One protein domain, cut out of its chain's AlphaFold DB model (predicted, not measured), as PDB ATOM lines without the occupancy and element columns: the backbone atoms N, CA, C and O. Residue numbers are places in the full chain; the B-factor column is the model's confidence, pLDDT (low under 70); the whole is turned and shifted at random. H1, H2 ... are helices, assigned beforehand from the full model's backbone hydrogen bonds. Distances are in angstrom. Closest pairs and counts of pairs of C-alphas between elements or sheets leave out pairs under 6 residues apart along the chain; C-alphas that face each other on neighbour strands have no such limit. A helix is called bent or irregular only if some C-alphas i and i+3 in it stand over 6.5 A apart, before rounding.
ATOM      1  N   GLN A 157       2.922 -29.478  22.894       84.44
ATOM      2  CA  GLN A 157       1.819 -29.007  23.739       84.44
ATOM      3  C   GLN A 157       0.460 -29.187  23.055       84.44
ATOM      4  O   GLN A 157      -0.462 -29.745  23.653       84.44
ATOM      5  N   THR A 158       0.342 -28.775  21.787       89.06
ATOM      6  CA  THR A 158      -0.873 -28.988  20.993       89.06
ATOM      7  C   THR A 158      -1.192 -30.477  20.893       89.06
ATOM      8  O   THR A 158      -2.327 -30.870  21.141       89.06
ATOM      9  N   LEU A 159      -0.198 -31.324  20.616       87.88
ATOM     10  CA  LEU A 159      -0.372 -32.772  20.533       87.88
ATOM     11  C   LEU A 159      -0.934 -33.359  21.833       87.88
ATOM     12  O   LEU A 159      -1.859 -34.166  21.781       87.88
ATOM     13  N   LYS A 160      -0.406 -32.952  22.994       84.44
ATOM     14  CA  LYS A 160      -0.891 -33.419  24.302       84.44
ATOM     15  C   LYS A 160      -2.361 -33.074  24.522       84.44
ATOM     16  O   LYS A 160      -3.120 -33.958  24.919       84.44
ATOM     17  N   CYS A 161      -2.770 -31.838  24.221       87.88
ATOM     18  CA  CYS A 161      -4.178 -31.466  24.342       87.88
ATOM     19  C   CYS A 161      -5.044 -32.219  23.321       87.88
ATOM     20  O   CYS A 161      -6.026 -32.828  23.731       87.88
ATOM     21  N   LEU A 162      -4.635 -32.335  22.051       88.06
ATOM     22  CA  LEU A 162      -5.401 -33.096  21.049       88.06
ATOM     23  C   LEU A 162      -5.583 -34.574  21.432       88.06
ATOM     24  O   LEU A 162      -6.648 -35.138  21.202       88.06
ATOM     25  N   VAL A 163      -4.575 -35.218  22.035       87.38
ATOM     26  CA  VAL A 163      -4.696 -36.605  22.528       87.38
ATOM     27  C   VAL A 163      -5.752 -36.709  23.628       87.38
ATOM     28  O   VAL A 163      -6.520 -37.672  23.650       87.38
ATOM     29  N   LEU A 164      -5.805 -35.734  24.534       88.44
ATOM     30  CA  LEU A 164      -6.789 -35.716  25.608       88.44
ATOM     31  C   LEU A 164      -8.202 -35.439  25.077       88.44
ATOM     32  O   LEU A 164      -9.133 -36.161  25.429       88.44
ATOM     33  N   GLU A 165      -8.354 -34.458  24.188       91.50
ATOM     34  CA  GLU A 165      -9.622 -34.154  23.519       91.50
ATOM     35  C   GLU A 165     -10.142 -35.379  22.747       91.50
ATOM     36  O   GLU A 165     -11.292 -35.787  22.927       91.50
ATOM     37  N   ALA A 166      -9.276 -36.043  21.972       90.38
ATOM     38  CA  ALA A 166      -9.616 -37.258  21.235       90.38
ATOM     39  C   ALA A 166     -10.024 -38.403  22.167       90.38
ATOM     40  O   ALA A 166     -10.940 -39.158  21.844       90.38
ATOM     41  N   ALA A 167      -9.377 -38.537  23.329       90.75
ATOM     42  CA  ALA A 167      -9.745 -39.541  24.320       90.75
ATOM     43  C   ALA A 167     -11.144 -39.281  24.901       90.75
ATOM     44  O   ALA A 167     -11.931 -40.221  25.008       90.75
ATOM     45  N   VAL A 168     -11.493 -38.024  25.203       93.25
ATOM     46  CA  VAL A 168     -12.841 -37.657  25.672       93.25
ATOM     47  C   VAL A 168     -13.890 -37.934  24.595       93.25
ATOM     48  O   VAL A 168     -14.927 -38.535  24.886       93.25
ATOM     49  N   LEU A 169     -13.622 -37.545  23.345       92.06
ATOM     50  CA  LEU A 169     -14.519 -37.816  22.219       92.06
ATOM     51  C   LEU A 169     -14.707 -39.322  22.005       92.06
ATOM     52  O   LEU A 169     -15.835 -39.769  21.802       92.06
ATOM     53  N   LEU A 170     -13.631 -40.107  22.118       90.50
ATOM     54  CA  LEU A 170     -13.681 -41.558  21.982       90.50
ATOM     55  C   LEU A 170     -14.517 -42.192  23.099       90.50
ATOM     56  O   LEU A 170     -15.439 -42.935  22.780       90.50
ATOM     57  N   VAL A 171     -14.270 -41.851  24.370       92.19
ATOM     58  CA  VAL A 171     -15.082 -42.318  25.513       92.19
ATOM     59  C   VAL A 171     -16.554 -41.947  25.322       92.19
ATOM     60  O   VAL A 171     -17.442 -42.776  25.494       92.19
ATOM     61  N   THR A 172     -16.834 -40.717  24.894       91.56
ATOM     62  CA  THR A 172     -18.214 -40.280  24.644       91.56
ATOM     63  C   THR A 172     -18.849 -41.096  23.516       91.56
ATOM     64  O   THR A 172     -19.994 -41.525  23.638       91.56
ATOM     65  N   SER A 173     -18.102 -41.378  22.446       89.38
ATOM     66  CA  SER A 173     -18.568 -42.187  21.313       89.38
ATOM     67  C   SER A 173     -18.752 -43.667  21.623       89.38
ATOM     68  O   SER A 173     -19.585 -44.310  20.999       89.38
ATOM     69  N   THR A 174     -18.011 -44.219  22.583       88.69
ATOM     70  CA  THR A 174     -18.182 -45.618  22.993       88.69
ATOM     71  C   THR A 174     -19.395 -45.790  23.897       88.69
ATOM     72  O   THR A 174     -20.056 -46.822  23.835       88.69
ATOM     73  N   GLN A 175     -19.699 -44.779  24.713       85.50
ATOM     74  CA  GLN A 175     -20.835 -44.805  25.635       85.50
ATOM     75  C   GLN A 175     -22.152 -44.382  24.976       85.50
ATOM     76  O   GLN A 175     -23.221 -44.760  25.448       85.50
ATOM     77  N   CYS A 176     -22.090 -43.617  23.883       82.75
ATOM     78  CA  CYS A 176     -23.264 -43.145  23.155       82.75
ATOM     79  C   CYS A 176     -23.418 -43.878  21.817       82.75
ATOM     80  O   CYS A 176     -22.450 -44.095  21.098       82.75
ATOM     81  N   GLY A 177     -24.647 -44.219  21.427       77.06
ATOM     82  CA  GLY A 177     -24.900 -44.853  20.129       77.06
ATOM     83  C   GLY A 177     -24.581 -43.940  18.934       77.06
ATOM     84  O   GLY A 177     -24.702 -42.717  19.017       77.06
ATOM     85  N   GLY A 178     -24.254 -44.536  17.778       76.44
ATOM     86  CA  GLY A 178     -23.908 -43.801  16.547       76.44
ATOM     87  C   GLY A 178     -25.001 -42.854  16.021       76.44
ATOM     88  O   GLY A 178     -24.698 -41.885  15.324       76.44
ATOM     89  N   ALA A 179     -26.264 -43.071  16.408       79.19
ATOM     90  CA  ALA A 179     -27.373 -42.165  16.107       79.19
ATOM     91  C   ALA A 179     -27.203 -40.777  16.759       79.19
ATOM     92  O   ALA A 179     -27.566 -39.766  16.158       79.19
ATOM     93  N   LEU A 180     -26.588 -40.716  17.947       83.19
ATOM     94  CA  LEU A 180     -26.318 -39.455  18.639       83.19
ATOM     95  C   LEU A 180     -25.209 -38.663  17.941       83.19
ATOM     96  O   LEU A 180     -25.333 -37.463  17.736       83.19
ATOM     97  N   PHE A 181     -24.154 -39.348  17.500       85.44
ATOM     98  CA  PHE A 181     -23.060 -38.729  16.742       85.44
ATOM     99  C   PHE A 181     -23.476 -38.279  15.337       85.44
ATOM    100  O   PHE A 181     -22.801 -37.451  14.736       85.44
ATOM    101  N   SER A 182     -24.606 -38.785  14.838       86.25
ATOM    102  CA  SER A 182     -25.224 -38.334  13.587       86.25
ATOM    103  C   SER A 182     -26.156 -37.129  13.782       86.25
ATOM    104  O   SER A 182     -26.670 -36.589  12.804       86.25
ATOM    105  N   ALA A 183     -26.401 -36.703  15.029       87.19
ATOM    106  CA  ALA A 183     -27.228 -35.543  15.326       87.19
ATOM    107  C   ALA A 183     -26.563 -34.253  14.830       87.19
ATOM    108  O   ALA A 183     -25.374 -34.011  15.058       87.19
ATOM    109  N   VAL A 184     -27.353 -33.392  14.189       86.88
ATOM    110  CA  VAL A 184     -26.868 -32.120  13.644       86.88
ATOM    111  C   VAL A 184     -26.306 -31.245  14.768       86.88
ATOM    112  O   VAL A 184     -26.990 -30.977  15.753       86.88
ATOM    113  N   GLY A 185     -25.053 -30.804  14.621       88.06
ATOM    114  CA  GLY A 185     -24.382 -29.882  15.546       88.06
ATOM    115  C   GLY A 185     -23.923 -30.487  16.881       88.06
ATOM    116  O   GLY A 185     -23.251 -29.798  17.651       88.06
ATOM    117  N   PHE A 186     -24.227 -31.760  17.166       91.12
ATOM    118  CA  PHE A 186     -23.810 -32.411  18.414       91.12
ATOM    119  C   PHE A 186     -22.288 -32.518  18.518       91.12
ATOM    120  O   PHE A 186     -21.708 -32.099  19.517       91.12
ATOM    121  N   VAL A 187     -21.638 -33.037  17.471       91.19
ATOM    122  CA  VAL A 187     -20.179 -33.224  17.447       91.19
ATOM    123  C   VAL A 187     -19.451 -31.888  17.586       91.19
ATOM    124  O   VAL A 187     -18.508 -31.797  18.369       91.19
ATOM    125  N   ASP A 188     -19.910 -30.844  16.894       92.06
ATOM    126  CA  ASP A 188     -19.295 -29.512  16.962       92.06
ATOM    127  C   ASP A 188     -19.443 -28.891  18.355       92.06
ATOM    128  O   ASP A 188     -18.480 -28.359  18.907       92.06
ATOM    129  N   THR A 189     -20.627 -29.020  18.965       93.12
ATOM    130  CA  THR A 189     -20.876 -28.546  20.335       93.12
ATOM    131  C   THR A 189     -19.991 -29.289  21.332       93.12
ATOM    132  O   THR A 189     -19.338 -28.663  22.166       93.12
ATOM    133  N   LEU A 190     -19.912 -30.619  21.214       93.75
ATOM    134  CA  LEU A 190     -19.079 -31.460  22.066       93.75
ATOM    135  C   LEU A 190     -17.601 -31.074  21.946       93.75
ATOM    136  O   LEU A 190     -16.957 -30.815  22.962       93.75
ATOM    137  N   LYS A 191     -17.075 -30.972  20.721       93.56
ATOM    138  CA  LYS A 191     -15.706 -30.512  20.461       93.56
ATOM    139  C   LYS A 191     -15.437 -29.148  21.078       93.56
ATOM    140  O   LYS A 191     -14.438 -28.985  21.768       93.56
ATOM    141  N   GLN A 192     -16.331 -28.184  20.863       94.38
ATOM    142  CA  GLN A 192     -16.155 -26.830  21.376       94.38
ATOM    143  C   GLN A 192     -16.123 -26.813  22.907       94.38
ATOM    144  O   GLN A 192     -15.281 -26.131  23.492       94.38
ATOM    145  N   THR A 193     -16.998 -27.570  23.574       94.50
ATOM    146  CA  THR A 193     -16.998 -27.692  25.039       94.50
ATOM    147  C   THR A 193     -15.712 -28.334  25.548       94.50
ATOM    148  O   THR A 193     -15.099 -27.805  26.476       94.50
ATOM    149  N   VAL A 194     -15.285 -29.434  24.923       94.12
ATOM    150  CA  VAL A 194     -14.056 -30.157  25.270       94.12
ATOM    151  C   VAL A 194     -12.832 -29.249  25.103       94.12
ATOM    152  O   VAL A 194     -12.095 -29.051  26.066       94.12
ATOM    153  N   ALA A 195     -12.673 -28.609  23.943       92.12
ATOM    154  CA  ALA A 195     -11.568 -27.691  23.663       92.12
ATOM    155  C   ALA A 195     -11.567 -26.461  24.587       92.12
ATOM    156  O   ALA A 195     -10.512 -25.969  24.980       92.12
ATOM    157  N   THR A 196     -12.745 -25.955  24.969       93.31
ATOM    158  CA  THR A 196     -12.845 -24.798  25.875       93.31
ATOM    159  C   THR A 196     -12.419 -25.160  27.296       93.31
ATOM    160  O   THR A 196     -11.672 -24.405  27.914       93.31
ATOM    161  N   LEU A 197     -12.867 -26.306  27.818       92.12
ATOM    162  CA  LEU A 197     -12.539 -26.742  29.179       92.12
ATOM    163  C   LEU A 197     -11.113 -27.276  29.312       92.12
ATOM    164  O   LEU A 197     -10.539 -27.173  30.389       92.12
ATOM    165  N   LEU A 198     -10.541 -27.819  28.237       90.06
ATOM    166  CA  LEU A 198      -9.156 -28.298  28.194       90.06
ATOM    167  C   LEU A 198      -8.177 -27.250  27.650       90.06
ATOM    168  O   LEU A 198      -7.001 -27.542  27.418       90.06
ATOM    169  N   LYS A 199      -8.621 -26.008  27.461       89.50
ATOM    170  CA  LYS A 199      -7.736 -24.929  27.033       89.50
ATOM    171  C   LYS A 199      -6.663 -24.693  28.099       89.50
ATOM    172  O   LYS A 199      -6.982 -24.412  29.246       89.50
ATOM    173  N   GLY A 200      -5.395 -24.780  27.699       82.31
ATOM    174  CA  GLY A 200      -4.269 -24.635  28.629       82.31
ATOM    175  C   GLY A 200      -3.889 -25.927  29.360       82.31
ATOM    176  O   GLY A 200      -3.084 -25.874  30.280       82.31
ATOM    177  N   CYS A 201      -4.388 -27.096  28.929       82.31
ATOM    178  CA  CYS A 201      -4.092 -28.391  29.566       82.31
ATOM    179  C   CYS A 201      -2.596 -28.753  29.670       82.31
ATOM    180  O   CYS A 201      -2.226 -29.691  30.370       82.31
ATOM    181  N   HIS A 202      -1.747 -28.050  28.921       76.50
ATOM    182  CA  HIS A 202      -0.302 -28.235  28.873       76.50
ATOM    183  C   HIS A 202       0.449 -27.427  29.943       76.50
ATOM    184  O   HIS A 202       1.654 -27.617  30.103       76.50
ATOM    185  N   GLU A 203      -0.226 -26.512  30.642       79.44
ATOM    186  CA  GLU A 203       0.357 -25.712  31.716       79.44
ATOM    187  C   GLU A 203       0.442 -26.529  33.012       79.44
ATOM    188  O   GLU A 203      -0.495 -27.229  33.388       79.44
ATOM    189  N   SER A 204       1.551 -26.410  33.742       74.00
ATOM    190  CA  SER A 204       1.778 -27.172  34.979       74.00
ATOM    191  C   SER A 204       0.827 -26.805  36.124       74.00
ATOM    192  O   SER A 204       0.612 -27.613  37.023       74.00
ATOM    193  N   ALA A 205       0.257 -25.598  36.102       81.12
ATOM    194  CA  ALA A 205      -0.709 -25.126  37.093       81.12
ATOM    195  C   ALA A 205      -2.159 -25.552  36.787       81.12
ATOM    196  O   ALA A 205      -3.062 -25.262  37.572       81.12
ATOM    197  N   PHE A 206      -2.402 -26.205  35.648       84.00
ATOM    198  CA  PHE A 206      -3.740 -26.593  35.223       84.00
ATOM    199  C   PHE A 206      -4.267 -27.763  36.064       84.00
ATOM    200  O   PHE A 206      -3.691 -28.853  36.067       84.00
ATOM    201  N   ASP A 207      -5.400 -27.568  36.749       89.75
ATOM    202  CA  ASP A 207      -6.089 -28.652  37.458       89.75
ATOM    203  C   ASP A 207      -6.813 -29.572  36.465       89.75
ATOM    204  O   ASP A 207      -8.019 -29.466  36.219       89.75
ATOM    205  N   LEU A 208      -6.052 -30.507  35.894       89.12
ATOM    206  CA  LEU A 208      -6.558 -31.488  34.940       89.12
ATOM    207  C   LEU A 208      -7.677 -32.353  35.533       89.12
ATOM    208  O   LEU A 208      -8.638 -32.687  34.839       89.12
ATOM    209  N   LYS A 209      -7.568 -32.715  36.813       91.69
ATOM    210  CA  LYS A 209      -8.536 -33.593  37.473       91.69
ATOM    211  C   LYS A 209      -9.871 -32.877  37.661       91.69
ATOM    212  O   LYS A 209     -10.910 -33.440  37.312       91.69
ATOM    213  N   GLY A 210      -9.851 -31.643  38.163       92.81
ATOM    214  CA  GLY A 210     -11.041 -30.804  38.288       92.81
ATOM    215  C   GLY A 210     -11.677 -30.489  36.934       92.81
ATOM    216  O   GLY A 210     -12.893 -30.633  36.779       92.81
ATOM    217  N   ALA A 211     -10.862 -30.155  35.928       93.75
ATOM    218  CA  ALA A 211     -11.338 -29.887  34.573       93.75
ATOM    219  C   ALA A 211     -12.057 -31.099  33.961       93.75
ATOM    220  O   ALA A 211     -13.146 -30.945  33.413       93.75
ATOM    221  N   LEU A 212     -11.502 -32.309  34.095       94.00
ATOM    222  CA  LEU A 212     -12.116 -33.532  33.568       94.00
ATOM    223  C   LEU A 212     -13.366 -33.967  34.343       94.00
ATOM    224  O   LEU A 212     -14.306 -34.475  33.732       94.00
ATOM    225  N   LEU A 213     -13.429 -33.724  35.657       94.62
ATOM    226  CA  LEU A 213     -14.656 -33.923  36.438       94.62
ATOM    227  C   LEU A 213     -15.783 -33.011  35.936       94.62
ATOM    228  O   LEU A 213     -16.872 -33.491  35.615       94.62
ATOM    229  N   GLY A 214     -15.501 -31.712  35.794       93.88
ATOM    230  CA  GLY A 214     -16.452 -30.748  35.241       93.88
ATOM    231  C   GLY A 214     -16.833 -31.071  33.795       93.88
ATOM    232  O   GLY A 214     -18.003 -30.976  33.421       93.88
ATOM    233  N   LEU A 215     -15.873 -31.530  32.990       95.12
ATOM    234  CA  LEU A 215     -16.118 -31.958  31.617       95.12
ATOM    235  C   LEU A 215     -17.055 -33.167  31.564       95.12
ATOM    236  O   LEU A 215     -17.981 -33.159  30.761       95.12
ATOM    237  N   GLY A 216     -16.891 -34.156  32.445       93.94
ATOM    238  CA  GLY A 216     -17.805 -35.297  32.542       93.94
ATOM    239  C   GLY A 216     -19.258 -34.872  32.783       93.94
ATOM    240  O   GLY A 216     -20.175 -35.405  32.156       93.94
ATOM    241  N   GLU A 217     -19.487 -33.866  33.632       94.69
ATOM    242  CA  GLU A 217     -20.825 -33.301  33.840       94.69
ATOM    243  C   GLU A 217     -21.366 -32.568  32.611       94.69
ATOM    244  O   GLU A 217     -22.540 -32.722  32.272       94.69
ATOM    245  N   GLN A 218     -20.535 -31.772  31.935       95.00
ATOM    246  CA  GLN A 218     -20.961 -31.038  30.743       95.00
ATOM    247  C   GLN A 218     -21.258 -31.979  29.575       95.00
ATOM    248  O   GLN A 218     -22.293 -31.837  28.927       95.00
ATOM    249  N   VAL A 219     -20.413 -32.986  29.351       94.12
ATOM    250  CA  VAL A 219     -20.633 -34.017  28.330       94.12
ATOM    251  C   VAL A 219     -21.944 -34.754  28.599       94.12
ATOM    252  O   VAL A 219     -22.763 -34.872  27.691       94.12
ATOM    253  N   GLN A 220     -22.207 -35.167  29.846       94.06
ATOM    254  CA  GLN A 220     -23.484 -35.786  30.217       94.06
ATOM    255  C   GLN A 220     -24.678 -34.870  29.898       94.06
ATOM    256  O   GLN A 220     -25.658 -35.319  29.303       94.06
ATOM    257  N   LYS A 221     -24.607 -33.579  30.253       93.12
ATOM    258  CA  LYS A 221     -25.676 -32.609  29.962       93.12
ATOM    259  C   LYS A 221     -25.926 -32.465  28.461       93.12
ATOM    260  O   LYS A 221     -27.086 -32.465  28.050       93.12
ATOM    261  N   ILE A 222     -24.870 -32.372  27.651       92.56
ATOM    262  CA  ILE A 222     -24.972 -32.260  26.186       92.56
ATOM    263  C   ILE A 222     -25.613 -33.524  25.604       92.56
ATOM    264  O   ILE A 222     -26.546 -33.426  24.804       92.56
ATOM    265  N   VAL A 223     -25.168 -34.705  26.043       92.25
ATOM    266  CA  VAL A 223     -25.707 -35.995  25.595       92.25
ATOM    267  C   VAL A 223     -27.196 -36.113  25.917       92.25
ATOM    268  O   VAL A 223     -27.994 -36.351  25.013       92.25
ATOM    269  N   ASN A 224     -27.596 -35.866  27.165       91.25
ATOM    270  CA  ASN A 224     -28.999 -35.951  27.572       91.25
ATOM    271  C   ASN A 224     -29.886 -34.935  26.855       91.25
ATOM    272  O   ASN A 224     -30.973 -35.283  26.400       91.25
ATOM    273  N   SER A 225     -29.420 -33.693  26.716       91.06
ATOM    274  CA  SER A 225     -30.173 -32.650  26.010       91.06
ATOM    275  C   SER A 225     -30.417 -33.036  24.550       91.06
ATOM    276  O   SER A 225     -31.514 -32.848  24.030       91.06
ATOM    277  N   THR A 226     -29.413 -33.635  23.906       90.44
ATOM    278  CA  THR A 226     -29.507 -34.087  22.511       90.44
ATOM    279  C   THR A 226     -30.416 -35.311  22.375       90.44
ATOM    280  O   THR A 226     -31.230 -35.358  21.456       90.44
ATOM    281  N   LEU A 227     -30.353 -36.269  23.308       88.88
ATOM    282  CA  LEU A 227     -31.246 -37.434  23.329       88.88
ATOM    283  C   LEU A 227     -32.719 -37.032  23.478       88.88
ATOM    284  O   LEU A 227     -33.564 -37.513  22.725       88.88
ATOM    285  N   ILE A 228     -33.015 -36.110  24.399       88.62
ATOM    286  CA  ILE A 228     -34.375 -35.590  24.612       88.62
ATOM    287  C   ILE A 228     -34.867 -34.850  23.362       88.62
ATOM    288  O   ILE A 228     -36.005 -35.046  22.938       88.62
ATOM    289  N   ALA A 229     -34.009 -34.045  22.723       87.62
ATOM    290  CA  ALA A 229     -34.349 -33.341  21.484       87.62
ATOM    291  C   ALA A 229     -34.654 -34.293  20.311       87.62
ATOM    292  O   ALA A 229     -35.452 -33.956  19.439       87.62
ATOM    293  N   GLN A 230     -34.064 -35.492  20.299       85.12
ATOM    294  CA  GLN A 230     -34.351 -36.547  19.321       85.12
ATOM    295  C   GLN A 230     -35.607 -37.376  19.653       85.12
ATOM    296  O   GLN A 230     -35.923 -38.320  18.931       85.12
ATOM    297  N   GLY A 231     -36.337 -37.041  20.725       80.12
ATOM    298  CA  GLY A 231     -37.517 -37.785  21.180       80.12
ATOM    299  C   GLY A 231     -37.187 -39.057  21.969       80.12
ATOM    300  O   GLY A 231     -38.079 -39.866  22.221       80.12
ATOM    301  N   GLY A 232     -35.920 -39.245  22.352       79.69
ATOM    302  CA  GLY A 232     -35.476 -40.304  23.254       79.69
ATOM    303  C   GLY A 232     -35.607 -39.922  24.732       79.69
ATOM    304  O   GLY A 232     -35.901 -38.781  25.087       79.69
ATOM    305  N   GLY A 233     -35.364 -40.894  25.612       83.12
ATOM    306  CA  GLY A 233     -35.183 -40.652  27.046       83.12
ATOM    307  C   GLY A 233     -33.752 -40.221  27.381       83.12
ATOM    308  O   GLY A 233     -32.833 -40.440  26.593       83.12
ATOM    309  N   ALA A 234     -33.560 -39.630  28.563       84.12
ATOM    310  CA  ALA A 234     -32.224 -39.396  29.113       84.12
ATOM    311  C   ALA A 234     -31.450 -40.718  29.271       84.12
ATOM    312  O   ALA A 234     -32.056 -41.792  29.365       84.12
ATOM    313  N   LEU A 235     -30.115 -40.639  29.318       84.31
ATOM    314  CA  LEU A 235     -29.291 -41.809  29.601       84.31
ATOM    315  C   LEU A 235     -29.706 -42.448  30.942       84.31
ATOM    316  O   LEU A 235     -29.980 -41.734  31.907       84.31
ATOM    317  N   PRO A 236     -29.717 -43.789  31.039       89.06
ATOM    318  CA  PRO A 236     -29.879 -44.482  32.309       89.06
ATOM    319  C   PRO A 236     -28.852 -43.996  33.346       89.06
ATOM    320  O   PRO A 236     -27.686 -43.801  32.988       89.06
ATOM    321  N   PRO A 237     -29.218 -43.886  34.636       88.88
ATOM    322  CA  PRO A 237     -28.335 -43.334  35.671       88.88
ATOM    323  C   PRO A 237     -27.015 -44.115  35.818       88.88
ATOM    324  O   PRO A 237     -25.964 -43.549  36.126       88.88
ATOM    325  N   GLU A 238     -27.036 -45.418  35.533       90.56
ATOM    326  CA  GLU A 238     -25.834 -46.256  35.481       90.56
ATOM    327  C   GLU A 238     -24.886 -45.836  34.346       90.56
ATOM    328  O   GLU A 238     -23.685 -45.697  34.562       90.56
ATOM    329  N   GLN A 239     -25.410 -45.558  33.149       89.31
ATOM    330  CA  GLN A 239     -24.607 -45.105  32.008       89.31
ATOM    331  C   GLN A 239     -24.087 -43.678  32.206       89.31
ATOM    332  O   GLN A 239     -22.961 -43.377  31.815       89.31
ATOM    333  N   GLU A 240     -24.864 -42.812  32.859       90.88
ATOM    334  CA  GLU A 240     -24.434 -41.457  33.216       90.88
ATOM    335  C   GLU A 240     -23.252 -41.464  34.186       90.88
ATOM    336  O   GLU A 240     -22.252 -40.776  33.963       90.88
ATOM    337  N   SER A 241     -23.362 -42.244  35.265       92.69
ATOM    338  CA  SER A 241     -22.292 -42.379  36.255       92.69
ATOM    339  C   SER A 241     -21.047 -43.025  35.646       92.69
ATOM    340  O   SER A 241     -19.935 -42.555  35.896       92.69
ATOM    341  N   LEU A 242     -21.226 -44.020  34.773       93.75
ATOM    342  CA  LEU A 242     -20.136 -44.654  34.038       93.75
ATOM    343  C   LEU A 242     -19.431 -43.672  33.092       93.75
ATOM    344  O   LEU A 242     -18.206 -43.603  33.108       93.75
ATOM    345  N   LEU A 243     -20.174 -42.884  32.307       93.50
ATOM    346  CA  LEU A 243     -19.607 -41.883  31.397       93.50
ATOM    347  C   LEU A 243     -18.788 -40.836  32.161       93.50
ATOM    348  O   LEU A 243     -17.640 -40.573  31.806       93.50
ATOM    349  N   LYS A 244     -19.340 -40.280  33.247       94.62
ATOM    350  CA  LYS A 244     -18.617 -39.330  34.107       94.62
ATOM    351  C   LYS A 244     -17.353 -39.944  34.693       94.62
ATOM    352  O   LYS A 244     -16.295 -39.319  34.644       94.62
ATOM    353  N   GLY A 245     -17.460 -41.165  35.219       94.31
ATOM    354  CA  GLY A 245     -16.334 -41.895  35.794       94.31
ATOM    355  C   GLY A 245     -15.226 -42.140  34.772       94.31
ATOM    356  O   GLY A 245     -14.063 -41.875  35.060       94.31
ATOM    357  N   GLN A 246     -15.576 -42.568  33.557       94.88
ATOM    358  CA  GLN A 246     -14.610 -42.810  32.484       94.88
ATOM    359  C   GLN A 246     -13.930 -41.526  31.998       94.88
ATOM    360  O   GLN A 246     -12.721 -41.541  31.782       94.88
ATOM    361  N   VAL A 247     -14.666 -40.416  31.858       94.69
ATOM    362  CA  VAL A 247     -14.079 -39.114  31.488       94.69
ATOM    363  C   VAL A 247     -13.143 -38.609  32.589       94.69
ATOM    364  O   VAL A 247     -12.033 -38.173  32.291       94.69
ATOM    365  N   ALA A 248     -13.530 -38.730  33.861       94.19
ATOM    366  CA  ALA A 248     -12.681 -38.356  34.991       94.19
ATOM    367  C   ALA A 248     -11.412 -39.223  35.094       94.19
ATOM    368  O   ALA A 248     -10.332 -38.704  35.384       94.19
ATOM    369  N   ALA A 249     -11.512 -40.521  34.794       92.69
ATOM    370  CA  ALA A 249     -10.380 -41.449  34.785       92.69
ATOM    371  C   ALA A 249      -9.322 -41.114  33.717       92.69
ATOM    372  O   ALA A 249      -8.193 -41.597  33.795       92.69
ATOM    373  N   LEU A 250      -9.631 -40.260  32.729       89.06
ATOM    374  CA  LEU A 250      -8.632 -39.767  31.772       89.06
ATOM    375  C   LEU A 250      -7.561 -38.887  32.442       89.06
ATOM    376  O   LEU A 250      -6.491 -38.691  31.864       89.06
ATOM    377  N   ALA A 251      -7.804 -38.385  33.657       86.75
ATOM    378  CA  ALA A 251      -6.814 -37.624  34.418       86.75
ATOM    379  C   ALA A 251      -5.602 -38.484  34.813       86.75
ATOM    380  O   ALA A 251      -4.520 -37.949  35.045       86.75
ATOM    381  N   GLU A 252      -5.771 -39.807  34.875       80.94
ATOM    382  CA  GLU A 252      -4.718 -40.743  35.253       80.94
ATOM    383  C   GLU A 252      -3.607 -40.801  34.195       80.94
ATOM    384  O   GLU A 252      -3.863 -40.852  32.988       80.94
ATOM    385  N   GLU A 253      -2.355 -40.822  34.658       70.75
ATOM    386  CA  GLU A 253      -1.158 -40.824  33.807       70.75
ATOM    387  C   GLU A 253      -1.081 -42.067  32.903       70.75
ATOM    388  O   GLU A 253      -0.678 -41.982  31.743       70.75
ATOM    389  N   HIS A 254      -1.547 -43.216  33.400       73.44
ATOM    390  CA  HIS A 254      -1.513 -44.501  32.695       73.44
ATOM    391  C   HIS A 254      -2.890 -44.963  32.210       73.44
ATOM    392  O   HIS A 254      -3.192 -46.156  32.186       73.44
ATOM    393  N   ASN A 255      -3.740 -44.022  31.800       81.50
ATOM    394  CA  ASN A 255      -5.051 -44.374  31.279       81.50
ATOM    395  C   ASN A 255      -4.940 -45.137  29.931       81.50
ATOM    396  O   ASN A 255      -4.314 -44.635  28.989       81.50
ATOM    397  N   PRO A 256      -5.586 -46.311  29.778       80.50
ATOM    398  CA  PRO A 256      -5.460 -47.139  28.576       80.50
ATOM    399  C   PRO A 256      -6.043 -46.474  27.324       80.50
ATOM    400  O   PRO A 256      -5.532 -46.686  26.223       80.50
ATOM    401  N   VAL A 257      -7.076 -45.637  27.466       86.12
ATOM    402  CA  VAL A 257      -7.660 -44.890  26.343       86.12
ATOM    403  C   VAL A 257      -6.680 -43.821  25.865       86.12
ATOM    404  O   VAL A 257      -6.429 -43.723  24.663       86.12
ATOM    405  N   ARG A 258      -6.053 -43.074  26.787       82.12
ATOM    406  CA  ARG A 258      -4.999 -42.100  26.442       82.12
ATOM    407  C   ARG A 258      -3.798 -42.774  25.788       82.12
ATOM    408  O   ARG A 258      -3.314 -42.278  24.774       82.12
ATOM    409  N   ALA A 259      -3.360 -43.918  26.315       78.25
ATOM    410  CA  ALA A 259      -2.270 -44.695  25.732       78.25
ATOM    411  C   ALA A 259      -2.604 -45.167  24.305       78.25
ATOM    412  O   ALA A 259      -1.795 -45.005  23.390       78.25
ATOM    413  N   LEU A 260      -3.819 -45.681  24.085       80.69
ATOM    414  CA  LEU A 260      -4.290 -46.125  22.773       80.69
ATOM    415  C   LEU A 260      -4.353 -44.975  21.758       80.69
ATOM    416  O   LEU A 260      -3.881 -45.117  20.629       80.69
ATOM    417  N   VAL A 261      -4.935 -43.837  22.148       82.81
ATOM    418  CA  VAL A 261      -5.022 -42.639  21.301       82.81
ATOM    419  C   VAL A 261      -3.622 -42.114  20.982       82.81
ATOM    420  O   VAL A 261      -3.305 -41.909  19.811       82.81
ATOM    421  N   GLY A 262      -2.754 -41.984  21.988       82.81
ATOM    422  CA  GLY A 262      -1.369 -41.551  21.816       82.81
ATOM    423  C   GLY A 262      -0.579 -42.453  20.863       82.81
ATOM    424  O   GLY A 262       0.075 -41.956  19.947       82.81
ATOM    425  N   ALA A 263      -0.701 -43.777  20.999       79.25
ATOM    426  CA  ALA A 263      -0.053 -44.741  20.106       79.25
ATOM    427  C   ALA A 263      -0.540 -44.615  18.651       79.25
ATOM    428  O   ALA A 263       0.266 -44.668  17.714       79.25
ATOM    429  N   ARG A 264      -1.845 -44.398  18.440       83.81
ATOM    430  CA  ARG A 264      -2.428 -44.183  17.104       83.81
ATOM    431  C   ARG A 264      -1.950 -42.880  16.476       83.81
ATOM    432  O   ARG A 264      -1.556 -42.888  15.311       83.81
ATOM    433  N   VAL A 265      -1.930 -41.787  17.238       84.56
ATOM    434  CA  VAL A 265      -1.413 -40.500  16.757       84.56
ATOM    435  C   VAL A 265       0.075 -40.601  16.425       84.56
ATOM    436  O   VAL A 265       0.492 -40.174  15.348       84.56
ATOM    437  N   ARG A 266       0.879 -41.228  17.291       84.38
ATOM    438  CA  ARG A 266       2.307 -41.465  17.029       84.38
ATOM    439  C   ARG A 266       2.511 -42.264  15.743       84.38
ATOM    440  O   ARG A 266       3.341 -41.882  14.926       84.38
ATOM    441  N   SER A 267       1.721 -43.317  15.533       82.94
ATOM    442  CA  SER A 267       1.767 -44.129  14.309       82.94
ATOM    443  C   SER A 267       1.411 -43.312  13.063       82.94
ATOM    444  O   SER A 267       2.081 -43.422  12.037       82.94
ATOM    445  N   TYR A 268       0.400 -42.445  13.157       86.25
ATOM    446  CA  TYR A 268       0.023 -41.525  12.083       86.25
ATOM    447  C   TYR A 268       1.151 -40.535  11.745       86.25
ATOM    448  O   TYR A 268       1.528 -40.404  10.580       86.25
ATOM    449  N   LEU A 269       1.758 -39.896  12.749       87.38
ATOM    450  CA  LEU A 269       2.891 -38.980  12.556       87.38
ATOM    451  C   LEU A 269       4.128 -39.697  11.993       87.38
ATOM    452  O   LEU A 269       4.831 -39.154  11.141       87.38
ATOM    453  N   GLN A 270       4.383 -40.934  12.423       86.94
ATOM    454  CA  GLN A 270       5.458 -41.761  11.882       86.94
ATOM    455  C   GLN A 270       5.229 -42.093  10.404       86.94
ATOM    456  O   GLN A 270       6.160 -41.987   9.605       86.94
ATOM    457  N   ALA A 271       3.998 -42.454  10.033       88.25
ATOM    458  CA  ALA A 271       3.624 -42.698   8.646       88.25
ATOM    459  C   ALA A 271       3.782 -41.429   7.794       88.25
ATOM    460  O   ALA A 271       4.365 -41.501   6.715       88.25
ATOM    461  N   LEU A 272       3.373 -40.261   8.305       89.00
ATOM    462  CA  LEU A 272       3.573 -38.966   7.644       89.00
ATOM    463  C   LEU A 272       5.052 -38.669   7.351       89.00
ATOM    464  O   LEU A 272       5.383 -38.240   6.249       89.00
ATOM    465  N   LEU A 273       5.954 -38.923   8.305       87.50
ATOM    466  CA  LEU A 273       7.397 -38.735   8.104       87.50
ATOM    467  C   LEU A 273       8.029 -39.760   7.149       87.50
ATOM    468  O   LEU A 273       9.118 -39.515   6.623       87.50
ATOM    469  N   GLY A 274       7.392 -40.920   6.977       81.75
ATOM    470  CA  GLY A 274       7.819 -41.987   6.073       81.75
ATOM    471  C   GLY A 274       7.286 -41.856   4.645       81.75
ATOM    472  O   GLY A 274       7.731 -42.608   3.778       81.75
ATOM    473  N   GLN A 275       6.361 -40.927   4.383       81.19
ATOM    474  CA  GLN A 275       5.776 -40.743   3.056       81.19
ATOM    475  C   GLN A 275       6.824 -40.303   2.030       81.19
ATOM    476  O   GLN A 275       7.544 -39.320   2.210       81.19
ATOM    477  N   SER A 276       6.857 -41.014   0.905       65.31
ATOM    478  CA  SER A 276       7.536 -40.559  -0.308       65.31
ATOM    479  C   SER A 276       6.621 -39.637  -1.121       65.31
ATOM    480  O   SER A 276       5.405 -39.799  -1.101       65.31
ATOM    481  N   VAL A 277       7.202 -38.734  -1.917       59.25
ATOM    482  CA  VAL A 277       6.483 -37.817  -2.831       59.25
ATOM    483  C   VAL A 277       5.556 -38.568  -3.809       59.25
ATOM    484  O   VAL A 277       4.589 -38.000  -4.304       59.25
ATOM    485  N   ALA A 278       5.824 -39.852  -4.070       53.97
ATOM    486  CA  ALA A 278       5.015 -40.710  -4.939       53.97
ATOM    487  C   ALA A 278       3.830 -41.417  -4.238       53.97
ATOM    488  O   ALA A 278       3.029 -42.065  -4.909       53.97
ATOM    489  N   GLN A 279       3.720 -41.351  -2.907       64.50
ATOM    490  CA  GLN A 279       2.672 -42.040  -2.148       64.50
ATOM    491  C   GLN A 279       1.463 -41.128  -1.905       64.50
ATOM    492  O   GLN A 279       1.598 -39.917  -1.740       64.50
ATOM    493  N   ARG A 280       0.257 -41.718  -1.878       61.16
ATOM    494  CA  ARG A 280      -0.963 -41.001  -1.472       61.16
ATOM    495  C   ARG A 280      -0.836 -40.552  -0.016       61.16
ATOM    496  O   ARG A 280      -0.252 -41.271   0.795       61.16
ATOM    497  N   ALA A 281      -1.420 -39.395   0.298       67.69
ATOM    498  CA  ALA A 281      -1.484 -38.876   1.659       67.69
ATOM    499  C   ALA A 281      -2.002 -39.961   2.616       67.69
ATOM    500  O   ALA A 281      -3.017 -40.600   2.335       67.69
ATOM    501  N   THR A 282      -1.286 -40.200   3.716       73.94
ATOM    502  CA  THR A 282      -1.746 -41.112   4.768       73.94
ATOM    503  C   THR A 282      -3.042 -40.553   5.351       73.94
ATOM    504  O   THR A 282      -3.007 -39.453   5.903       73.94
ATOM    505  N   PRO A 283      -4.172 -41.270   5.228       79.06
ATOM    506  CA  PRO A 283      -5.421 -40.824   5.819       79.06
ATOM    507  C   PRO A 283      -5.334 -40.908   7.344       79.06
ATOM    508  O   PRO A 283      -4.642 -41.775   7.895       79.06
ATOM    509  N   VAL A 284      -6.052 -40.021   8.028       81.12
ATOM    510  CA  VAL A 284      -6.190 -40.099   9.483       81.12
ATOM    511  C   VAL A 284      -6.908 -41.410   9.841       81.12
ATOM    512  O   VAL A 284      -7.876 -41.782   9.173       81.12
ATOM    513  N   PRO A 285      -6.449 -42.156  10.867       79.00
ATOM    514  CA  PRO A 285      -7.119 -43.380  11.289       79.00
ATOM    515  C   PRO A 285      -8.605 -43.128  11.603       79.00
ATOM    516  O   PRO A 285      -8.896 -42.161  12.306       79.00
ATOM    517  N   PRO A 286      -9.546 -44.007  11.200       77.75
ATOM    518  CA  PRO A 286     -10.984 -43.785  11.407       77.75
ATOM    519  C   PRO A 286     -11.376 -43.526  12.866       77.75
ATOM    520  O   PRO A 286     -12.280 -42.750  13.149       77.75
ATOM    521  N   ALA A 287     -10.651 -44.125  13.813       73.88
ATOM    522  CA  ALA A 287     -10.867 -43.909  15.242       73.88
ATOM    523  C   ALA A 287     -10.532 -42.483  15.729       73.88
ATOM    524  O   ALA A 287     -10.872 -42.132  16.852       73.88
ATOM    525  N   LEU A 288      -9.841 -41.689  14.910       80.19
ATOM    526  CA  LEU A 288      -9.501 -40.286  15.142       80.19
ATOM    527  C   LEU A 288     -10.179 -39.366  14.115       80.19
ATOM    528  O   LEU A 288      -9.847 -38.188  14.058       80.19
ATOM    529  N   ALA A 289     -11.130 -39.878  13.322       85.25
ATOM    530  CA  ALA A 289     -11.810 -39.115  12.273       85.25
ATOM    531  C   ALA A 289     -12.502 -37.860  12.819       85.25
ATOM    532  O   ALA A 289     -12.545 -36.830  12.154       85.25
ATOM    533  N   LEU A 290     -12.978 -37.915  14.068       85.12
ATOM    534  CA  LEU A 290     -13.549 -36.744  14.722       85.12
ATOM    535  C   LEU A 290     -12.543 -35.594  14.820       85.12
ATOM    536  O   LEU A 290     -12.984 -34.466  14.805       85.12
ATOM    537  N   MET A 291     -11.231 -35.824  14.865       86.19
ATOM    538  CA  MET A 291     -10.208 -34.769  14.967       86.19
ATOM    539  C   MET A 291      -9.279 -34.727  13.749       86.19
ATOM    540  O   MET A 291      -8.098 -34.395  13.856       86.19
ATOM    541  N   GLU A 292      -9.796 -35.123  12.585       88.75
ATOM    542  CA  GLU A 292      -9.007 -35.235  11.360       88.75
ATOM    543  C   GLU A 292      -8.343 -33.910  10.966       88.75
ATOM    544  O   GLU A 292      -7.151 -33.898  10.663       88.75
ATOM    545  N   ASN A 293      -9.076 -32.797  11.020       89.62
ATOM    546  CA  ASN A 293      -8.575 -31.492  10.583       89.62
ATOM    547  C   ASN A 293      -7.443 -30.988  11.485       89.62
ATOM    548  O   ASN A 293      -6.378 -30.600  11.005       89.62
ATOM    549  N   GLU A 294      -7.665 -31.041  12.795       91.12
ATOM    550  CA  GLU A 294      -6.744 -30.580  13.826       91.12
ATOM    551  C   GLU A 294      -5.449 -31.413  13.796       91.12
ATOM    552  O   GLU A 294      -4.334 -30.883  13.859       91.12
ATOM    553  N   LEU A 295      -5.582 -32.731  13.610       89.56
ATOM    554  CA  LEU A 295      -4.444 -33.637  13.516       89.56
ATOM    555  C   LEU A 295      -3.692 -33.510  12.180       89.56
ATOM    556  O   LEU A 295      -2.462 -33.622  12.150       89.56
ATOM    557  N   ALA A 296      -4.398 -33.267  11.074       91.00
ATOM    558  CA  ALA A 296      -3.793 -33.011   9.771       91.00
ATOM    559  C   ALA A 296      -2.992 -31.702   9.762       91.00
ATOM    560  O   ALA A 296      -1.890 -31.663   9.201       91.00
ATOM    561  N   GLU A 297      -3.494 -30.654  10.416       92.56
ATOM    562  CA  GLU A 297      -2.783 -29.384  10.570       92.56
ATOM    563  C   GLU A 297      -1.503 -29.556  11.398       92.56
ATOM    564  O   GLU A 297      -0.418 -29.191  10.928       92.56
ATOM    565  N   LEU A 298      -1.597 -30.204  12.568       91.50
ATOM    566  CA  LEU A 298      -0.442 -30.512  13.416       91.50
ATOM    567  C   LEU A 298       0.600 -31.350  12.666       91.50
ATOM    568  O   LEU A 298       1.785 -31.009  12.649       91.50
ATOM    569  N   GLY A 299       0.163 -32.426  12.005       90.94
ATOM    570  CA  GLY A 299       1.034 -33.304  11.227       90.94
ATOM    571  C   GLY A 299       1.732 -32.561  10.089       90.94
ATOM    572  O   GLY A 299       2.942 -32.699   9.904       90.94
TER     573      GLY A 299
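Overview. This is residues 157 to 299 of the 337 residues of an uncharacterized protein of Scleropages formosus (UniProt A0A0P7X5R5). An up-and-down bundle of four helices, H1, H3, H4 and H5, each running against the one before it in the chain, is loosely aligned, with H1 crossing H3 steeply. H1 runs through the middle of the domain; H6 and H7 pack on it, and residues 275 to 280 stick out. The class is all helix: 143 residues are printed, with seven named helices, H1 to H7 in order, and no named strand. The whole is compact, with a radius of gyration of the C-alphas of 15.9 A and spans of 51 by 36 by 23 A.

Arrangement. H1, residues 157 to 175, is the hub, touching four helices. With residues 165 to 169 alone it touches residues 190 to 195 alone of H3, residues 186 to 197, at a steep tilt of 44 degrees; the closest C-alphas, of Glu 165 and Val 194, are 6.2 A apart. H3 forms a helical hairpin with H4, residues 208 to 229; their closest C-alphas, of Leu 197 and Ala 211, are 6.4 A apart. H2, residues 178 to 181, only just touches H4, with 3 pairs of C-alphas within 8 A, the closest those of Leu 180 and Leu 227, 7.1 A; H4 does so with residues 223 to 227 alone. H4 and H5, residues 237 to 249, form another hairpin, with the C-alphas of Gly 216 and Lys 244 closest at 4.4 A. With residues 168 to 175 alone H1 touches H5, closest at the C-alphas of Val 168 and Val 247, 6.1 A. H6, residues 256 to 274, touches H1 at a steep tilt of 55 degrees, residues 257 to 265 alone on residues 163 to 171 alone, closest at the C-alphas of Ala 167 and Arg 258, 5.8 A. H7, residues 286 to 299, touches H1 at a shallow tilt of 14 degrees, closest at the C-alphas of Ala 166 and Met 291, 6.8 A. Every O i to N i+4 pair is within hydrogen-bond range in H1, H3, H4, H5 and H6; H7 has 6 of 10, and H2 is too short for such a pair.

Along the chain. H1 begins at C-alpha 157 (1.819, -29.007, 23.739) and is 27.7 A long. H4 is 30.9 A long and H6 26.6 A. H7 is irregular, with C-alphas 290 and 293 8.3 A apart, and ends at C-alpha 299 (1.034, -33.304, 11.227).

Size, cuts and confidence. The C-alphas farthest apart, of Pro 237 and Ala 278, are 52.6 A apart. The printed part has no cut; the link from H6 to H7 is long. Residues 276 to 281 have pLDDT under 70.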